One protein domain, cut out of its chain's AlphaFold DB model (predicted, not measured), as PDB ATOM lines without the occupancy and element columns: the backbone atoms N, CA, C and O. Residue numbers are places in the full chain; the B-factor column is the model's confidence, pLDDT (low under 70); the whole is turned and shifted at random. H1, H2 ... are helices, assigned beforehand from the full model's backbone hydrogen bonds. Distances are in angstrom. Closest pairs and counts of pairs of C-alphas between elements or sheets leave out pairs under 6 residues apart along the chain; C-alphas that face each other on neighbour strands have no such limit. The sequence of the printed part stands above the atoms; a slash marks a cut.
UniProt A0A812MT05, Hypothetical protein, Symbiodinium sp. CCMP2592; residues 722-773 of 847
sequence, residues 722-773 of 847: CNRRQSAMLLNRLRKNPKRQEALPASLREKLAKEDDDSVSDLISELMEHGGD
ATOM      1  N   CYS A 722       6.947  39.236   6.307       86.94
ATOM      2  CA  CYS A 722       6.228  38.001   6.021       86.94
ATOM      3  C   CYS A 722       7.166  36.791   6.130       86.94
ATOM      4  O   CYS A 722       8.145  36.681   5.396       86.94
ATOM      5  N   ASN A 723       6.864  35.856   7.032       92.38
ATOM      6  CA  ASN A 723       7.670  34.646   7.189       92.38
ATOM      7  C   ASN A 723       7.494  33.704   5.988       92.38
ATOM      8  O   ASN A 723       6.388  33.562   5.469       92.38
ATOM      9  N   ARG A 724       8.536  32.934   5.636       95.12
ATOM     10  CA  ARG A 724       8.551  31.984   4.496       95.12
ATOM     11  C   ARG A 724       7.294  31.103   4.387       95.12
ATOM     12  O   ARG A 724       6.760  30.893   3.301       95.12
ATOM     13  N   ARG A 725       6.761  30.639   5.528       94.75
ATOM     14  CA  ARG A 725       5.520  29.839   5.619       94.75
ATOM     15  C   ARG A 725       4.254  30.618   5.226       94.75
ATOM     16  O   ARG A 725       3.337  30.028   4.665       94.75
ATOM     17  N   GLN A 726       4.183  31.916   5.521       94.06
ATOM     18  CA  GLN A 726       3.072  32.791   5.133       94.06
ATOM     19  C   GLN A 726       3.109  33.071   3.622       94.06
ATOM     20  O   GLN A 726       2.078  32.903   2.971       94.06
ATOM     21  N   SER A 727       4.287  33.360   3.053       94.81
ATOM     22  CA  SER A 727       4.493  33.479   1.597       94.81
ATOM     23  C   SER A 727       4.069  32.200   0.860       94.81
ATOM     24  O   SER A 727       3.234  32.250  -0.045       94.81
ATOM     25  N   ALA A 728       4.526  31.031   1.325       95.56
ATOM     26  CA  ALA A 728       4.132  29.731   0.776       95.56
ATOM     27  C   ALA A 728       2.611  29.480   0.849       95.56
ATOM     28  O   ALA A 728       2.015  28.958  -0.098       95.56
ATOM     29  N   MET A 729       1.955  29.874   1.949       96.44
ATOM     30  CA  MET A 729       0.495  29.789   2.082       96.44
ATOM     31  C   MET A 729      -0.248  30.772   1.166       96.44
ATOM     32  O   MET A 729      -1.347  30.444   0.716       96.44
ATOM     33  N   LEU A 730       0.308  31.954   0.881       95.31
ATOM     34  CA  LEU A 730      -0.299  32.917  -0.038       95.31
ATOM     35  C   LEU A 730      -0.251  32.399  -1.479       95.31
ATOM     36  O   LEU A 730      -1.294  32.328  -2.127       95.31
ATOM     37  N   LEU A 731       0.912  31.933  -1.939       95.81
ATOM     38  CA  LEU A 731       1.087  31.346  -3.274       95.81
ATOM     39  C   LEU A 731       0.189  30.112  -3.470       95.81
ATOM     40  O   LEU A 731      -0.519  30.012  -4.470       95.81
ATOM     41  N   ASN A 732       0.078  29.240  -2.459       95.44
ATOM     42  CA  ASN A 732      -0.869  28.117  -2.470       95.44
ATOM     43  C   ASN A 732      -2.350  28.545  -2.556       95.44
ATOM     44  O   ASN A 732      -3.168  27.819  -3.122       95.44
ATOM     45  N   ARG A 733      -2.726  29.709  -2.006       95.94
ATOM     46  CA  ARG A 733      -4.086  30.268  -2.141       95.94
ATOM     47  C   ARG A 733      -4.328  30.882  -3.521       95.94
ATOM     48  O   ARG A 733      -5.466  30.853  -3.984       95.94
ATOM     49  N   LEU A 734      -3.289  31.405  -4.177       95.50
ATOM     50  CA  LEU A 734      -3.353  31.901  -5.556       95.50
ATOM     51  C   LEU A 734      -3.444  30.740  -6.557       95.50
ATOM     52  O   LEU A 734      -4.367  30.717  -7.369       95.50
ATOM     53  N   ARG A 735      -2.588  29.714  -6.441       95.19
ATOM     54  CA  ARG A 735      -2.617  28.508  -7.301       95.19
ATOM     55  C   ARG A 735      -3.952  27.745  -7.216       95.19
ATOM     56  O   ARG A 735      -4.358  27.115  -8.184       95.19
ATOM     57  N   LYS A 736      -4.699  27.885  -6.110       95.81
ATOM     58  CA  LYS A 736      -6.052  27.318  -5.913       95.81
ATOM     59  C   LYS A 736      -7.223  28.241  -6.299       95.81
ATOM     60  O   LYS A 736      -8.371  27.875  -6.057       95.81
ATOM     61  N   ASN A 737      -6.983  29.431  -6.858       95.62
ATOM     62  CA  ASN A 737      -8.043  30.384  -7.204       95.62
ATOM     63  C   ASN A 737      -7.784  31.054  -8.574       95.62
ATOM     64  O   ASN A 737      -7.094  32.076  -8.619       95.62
ATOM     65  N   PRO A 738      -8.348  30.535  -9.687       93.00
ATOM     66  CA  PRO A 738      -8.050  31.034 -11.034       93.00
ATOM     67  C   PRO A 738      -8.427  32.510 -11.225       93.00
ATOM     68  O   PRO A 738      -7.639  33.270 -11.778       93.00
ATOM     69  N   LYS A 739      -9.533  32.974 -10.624       94.44
ATOM     70  CA  LYS A 739      -9.938  34.394 -10.653       94.44
ATOM     71  C   LYS A 739      -8.923  35.343 -10.009       94.44
ATOM     72  O   LYS A 739      -8.938  36.538 -10.280       94.44
ATOM     73  N   ARG A 740      -8.049  34.838  -9.129       92.75
ATOM     74  CA  ARG A 740      -6.916  35.611  -8.593       92.75
ATOM     75  C   ARG A 740      -5.680  35.539  -9.484       92.75
ATOM     76  O   ARG A 740      -4.909  36.483  -9.452       92.75
ATOM     77  N   GLN A 741      -5.505  34.481 -10.278       93.44
ATOM     78  CA  GLN A 741      -4.425  34.354 -11.269       93.44
ATOM     79  C   GLN A 741      -4.683  35.241 -12.495       93.44
ATOM     80  O   GLN A 741      -3.767  35.883 -13.003       93.44
ATOM     81  N   GLU A 742      -5.940  35.343 -12.932       91.75
ATOM     82  CA  GLU A 742      -6.403  36.267 -13.982       91.75
ATOM     83  C   GLU A 742      -6.011  37.732 -13.692       91.75
ATOM     84  O   GLU A 742      -5.725  38.487 -14.620       91.75
ATOM     85  N   ALA A 743      -5.900  38.102 -12.410       92.38
ATOM     86  CA  ALA A 743      -5.482  39.425 -11.942       92.38
ATOM     87  C   ALA A 743      -3.959  39.602 -11.727       92.38
ATOM     88  O   ALA A 743      -3.542  40.687 -11.334       92.38
ATOM     89  N   LEU A 744      -3.127  38.574 -11.946       94.81
ATOM     90  CA  LEU A 744      -1.660  38.680 -11.859       94.81
ATOM     91  C   LEU A 744      -1.036  39.033 -13.227       94.81
ATOM     92  O   LEU A 744      -1.589  38.642 -14.260       94.81
ATOM     93  N   PRO A 745       0.150  39.672 -13.268       93.81
ATOM     94  CA  PRO A 745       0.934  39.831 -14.494       93.81
ATOM     95  C   PRO A 745       1.212  38.491 -15.193       93.81
ATOM     96  O   PRO A 745       1.348  37.454 -14.542       93.81
ATOM     97  N   ALA A 746       1.326  38.498 -16.525       91.06
ATOM     98  CA  ALA A 746       1.461  37.269 -17.317       91.06
ATOM     99  C   ALA A 746       2.721  36.448 -16.971       91.06
ATOM    100  O   ALA A 746       2.642  35.229 -16.858       91.06
ATOM    101  N   SER A 747       3.846  37.115 -16.718       91.44
ATOM    102  CA  SER A 747       5.105  36.504 -16.268       91.44
ATOM    103  C   SER A 747       4.997  35.889 -14.866       91.44
ATOM    104  O   SER A 747       5.485  34.782 -14.632       91.44
ATOM    105  N   LEU A 748       4.284  36.547 -13.942       94.38
ATOM    106  CA  LEU A 748       4.020  36.009 -12.604       94.38
ATOM    107  C   LEU A 748       3.039  34.821 -12.651       94.38
ATOM    108  O   LEU A 748       3.218  33.852 -11.913       94.38
ATOM    109  N   ARG A 749       2.041  34.847 -13.552       95.25
ATOM    110  CA  ARG A 749       1.194  33.678 -13.857       95.25
ATOM    111  C   ARG A 749       2.020  32.497 -14.354       95.25
ATOM    112  O   ARG A 749       1.799  31.389 -13.882       95.25
ATOM    113  N   GLU A 750       2.943  32.721 -15.288       94.06
ATOM    114  CA  GLU A 750       3.760  31.652 -15.867       94.06
ATOM    115  C   GLU A 750       4.654  30.989 -14.811       94.06
ATOM    116  O   GLU A 750       4.657  29.764 -14.704       94.06
ATOM    117  N   LYS A 751       5.341  31.775 -13.964       93.44
ATOM    118  CA  LYS A 751       6.087  31.221 -12.820       93.44
ATOM    119  C   LYS A 751       5.178  30.466 -11.842       93.44
ATOM    120  O   LYS A 751       5.552  29.396 -11.389       93.44
ATOM    121  N   LEU A 752       3.980  30.975 -11.538       94.44
ATOM    122  CA  LEU A 752       3.046  30.317 -10.608       94.44
ATOM    123  C   LEU A 752       2.408  29.032 -11.181       94.44
ATOM    124  O   LEU A 752       1.918  28.200 -10.415       94.44
ATOM    125  N   ALA A 753       2.389  28.885 -12.509       93.38
ATOM    126  CA  ALA A 753       1.895  27.703 -13.214       93.38
ATOM    127  C   ALA A 753       2.942  26.583 -13.335       93.38
ATOM    128  O   ALA A 753       2.567  25.439 -13.588       93.38
ATOM    129  N   LYS A 754       4.231  26.890 -13.139       93.69
ATOM    130  CA  LYS A 754       5.287  25.879 -13.028       93.69
ATOM    131  C   LYS A 754       5.104  25.117 -11.717       93.69
ATOM    132  O   LYS A 754       4.755  25.686 -10.678       93.69
ATOM    133  N   GLU A 755       5.240  23.796 -11.789       86.50
ATOM    134  CA  GLU A 755       5.003  22.923 -10.636       86.50
ATOM    135  C   GLU A 755       6.294  22.610  -9.862       86.50
ATOM    136  O   GLU A 755       6.209  22.049  -8.773       86.50
ATOM    137  N   ASP A 756       7.445  23.034 -10.391       92.00
ATOM    138  CA  ASP A 756       8.794  22.744  -9.904       92.00
ATOM    139  C   ASP A 756       9.083  23.427  -8.554       92.00
ATOM    140  O   ASP A 756       8.902  24.643  -8.415       92.00
ATOM    141  N   ASP A 757       9.577  22.668  -7.568       89.06
ATOM    142  CA  ASP A 757       9.816  23.156  -6.197       89.06
ATOM    143  C   ASP A 757      10.779  24.356  -6.137       89.06
ATOM    144  O   ASP A 757      10.577  25.263  -5.324       89.06
ATOM    145  N   ASP A 758      11.770  24.414  -7.032       91.12
ATOM    146  CA  ASP A 758      12.697  25.548  -7.154       91.12
ATOM    147  C   ASP A 758      11.957  26.834  -7.550       91.12
ATOM    148  O   ASP A 758      12.070  27.855  -6.873       91.12
ATOM    149  N   SER A 759      11.091  26.768  -8.568       90.88
ATOM    150  CA  SER A 759      10.291  27.916  -9.028       90.88
ATOM    151  C   SER A 759       9.341  28.441  -7.942       90.88
ATOM    152  O   SER A 759       9.111  29.649  -7.821       90.88
ATOM    153  N   VAL A 760       8.829  27.538  -7.097       92.69
ATOM    154  CA  VAL A 760       8.015  27.874  -5.922       92.69
ATOM    155  C   VAL A 760       8.882  28.473  -4.809       92.69
ATOM    156  O   VAL A 760       8.446  29.417  -4.150       92.69
ATOM    157  N   SER A 761      10.106  27.979  -4.606       95.25
ATOM    158  CA  SER A 761      11.079  28.524  -3.649       95.25
ATOM    159  C   SER A 761      11.532  29.945  -4.013       95.25
ATOM    160  O   SER A 761      11.623  30.798  -3.121       95.25
ATOM    161  N   ASP A 762      11.739  30.222  -5.298       95.62
ATOM    162  CA  ASP A 762      12.087  31.549  -5.815       95.62
ATOM    163  C   ASP A 762      10.927  32.530  -5.628       95.62
ATOM    164  O   ASP A 762      11.093  33.558  -4.975       95.62
ATOM    165  N   LEU A 763       9.712  32.165  -6.063       95.94
ATOM    166  CA  LEU A 763       8.494  32.957  -5.825       95.94
ATOM    167  C   LEU A 763       8.247  33.237  -4.335       95.94
ATOM    168  O   LEU A 763       7.762  34.307  -3.968       95.94
ATOM    169  N   ILE A 764       8.559  32.280  -3.455       96.00
ATOM    170  CA  ILE A 764       8.493  32.466  -2.001       96.00
ATOM    171  C   ILE A 764       9.511  33.514  -1.528       96.00
ATOM    172  O   ILE A 764       9.204  34.258  -0.595       96.00
ATOM    173  N   SER A 765      10.695  33.562  -2.139       96.00
ATOM    174  CA  SER A 765      11.806  34.441  -1.762       96.00
ATOM    175  C   SER A 765      11.596  35.868  -2.271       96.00
ATOM    176  O   SER A 765      11.585  36.788  -1.456       96.00
ATOM    177  N   GLU A 766      11.252  36.040  -3.548       95.88
ATOM    178  CA  GLU A 766      10.810  37.320  -4.129       95.88
ATOM    179  C   GLU A 766       9.648  37.931  -3.318       95.88
ATOM    180  O   GLU A 766       9.639  39.114  -2.978       95.88
ATOM    181  N   LEU A 767       8.668  37.105  -2.926       95.56
ATOM    182  CA  LEU A 767       7.546  37.544  -2.096       95.56
ATOM    183  C   LEU A 767       7.969  37.908  -0.658       95.56
ATOM    184  O   LEU A 767       7.301  38.731  -0.039       95.56
ATOM    185  N   MET A 768       9.048  37.338  -0.107       94.81
ATOM    186  CA  MET A 768       9.612  37.779   1.182       94.81
ATOM    187  C   MET A 768      10.371  39.106   1.056       94.81
ATOM    188  O   MET A 768      10.232  39.949   1.941       94.81
ATOM    189  N   GLU A 769      11.116  39.320  -0.031       94.00
ATOM    190  CA  GLU A 769      11.800  40.590  -0.326       94.00
ATOM    191  C   GLU A 769      10.796  41.741  -0.473       94.00
ATOM    192  O   GLU A 769      10.975  42.811   0.108       94.00
ATOM    193  N   HIS A 770       9.660  41.480  -1.124       93.88
ATOM    194  CA  HIS A 770       8.505  42.382  -1.170       93.88
ATOM    195  C   HIS A 770       7.645  42.377   0.117       93.88
ATOM    196  O   HIS A 770       6.493  42.811   0.115       93.88
ATOM    197  N   GLY A 771       8.175  41.890   1.246       92.00
ATOM    198  CA  GLY A 771       7.548  41.969   2.572       92.00
ATOM    199  C   GLY A 771       6.254  41.163   2.743       92.00
ATOM    200  O   GLY A 771       5.533  41.361   3.720       92.00
ATOM    201  N   GLY A 772       5.943  40.257   1.814       92.75
ATOM    202  CA  GLY A 772       4.669  39.544   1.690       92.75
ATOM    203  C   GLY A 772       3.587  40.296   0.918       92.75
ATOM    204  O   GLY A 772       2.460  39.801   0.827       92.75
ATOM    205  N   ASP A 773       3.891  41.478   0.378       93.38
ATOM    206  CA  ASP A 773       2.924  42.305  -0.331       93.38
ATOM    207  C   ASP A 773       2.830  41.895  -1.808       93.38
ATOM    208  O   ASP A 773       3.668  42.227  -2.648       93.38
TER     209      ASP A 773
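This is residues 722 to 773 of the 847 residues of the protein "Hypothetical protein" of Symbiodinium sp. CCMP2592 (UniProt A0A812MT05). Helices H1, H3 and H4 make a small triangle: H1 and H4 cross steeply, H3 is the third side, and short H2 sits beyond the end of H1. The printed part has 52 residues, 37 of them in the named helices H1, H2, H3 and H4, in that order along the chain; its class is all helix, with no named strand, and it is compact, with a radius of gyration of the C-alphas of 10.2 A and spans of 25 by 20 by 17 A.

Find C-alpha 724 at (8.551, 31.984, 4.496); from there H1 runs 16.6 A to residue 735. H2 is residues 738 to 741, H3 746 to 753. H4, residues 757 to 769, runs 18.5 A to (11.800, 40.590, -0.326).

The hub H1 touches H4 at Ser 727 and Ile 764, C-alphas 5.5 A apart, at a steep tilt of 66 degrees, opposite ways. With residues 731 to 735 alone it only just touches H3, with 3 pairs of C-alphas within 8 A, closest Arg 735 and Leu 752, 6.8 A, about perpendicular at 77 degrees. H1 and H2 touch only at the corner, only just, with 3 such pairs, closest Leu 734 and Arg 740, 6.0 A. In H1, H3 and H4 every O i to N i+4 pair is within hydrogen-bond range.

The printed part has no cut, its three links are tight, and no printed residue is under 70 in pLDDT.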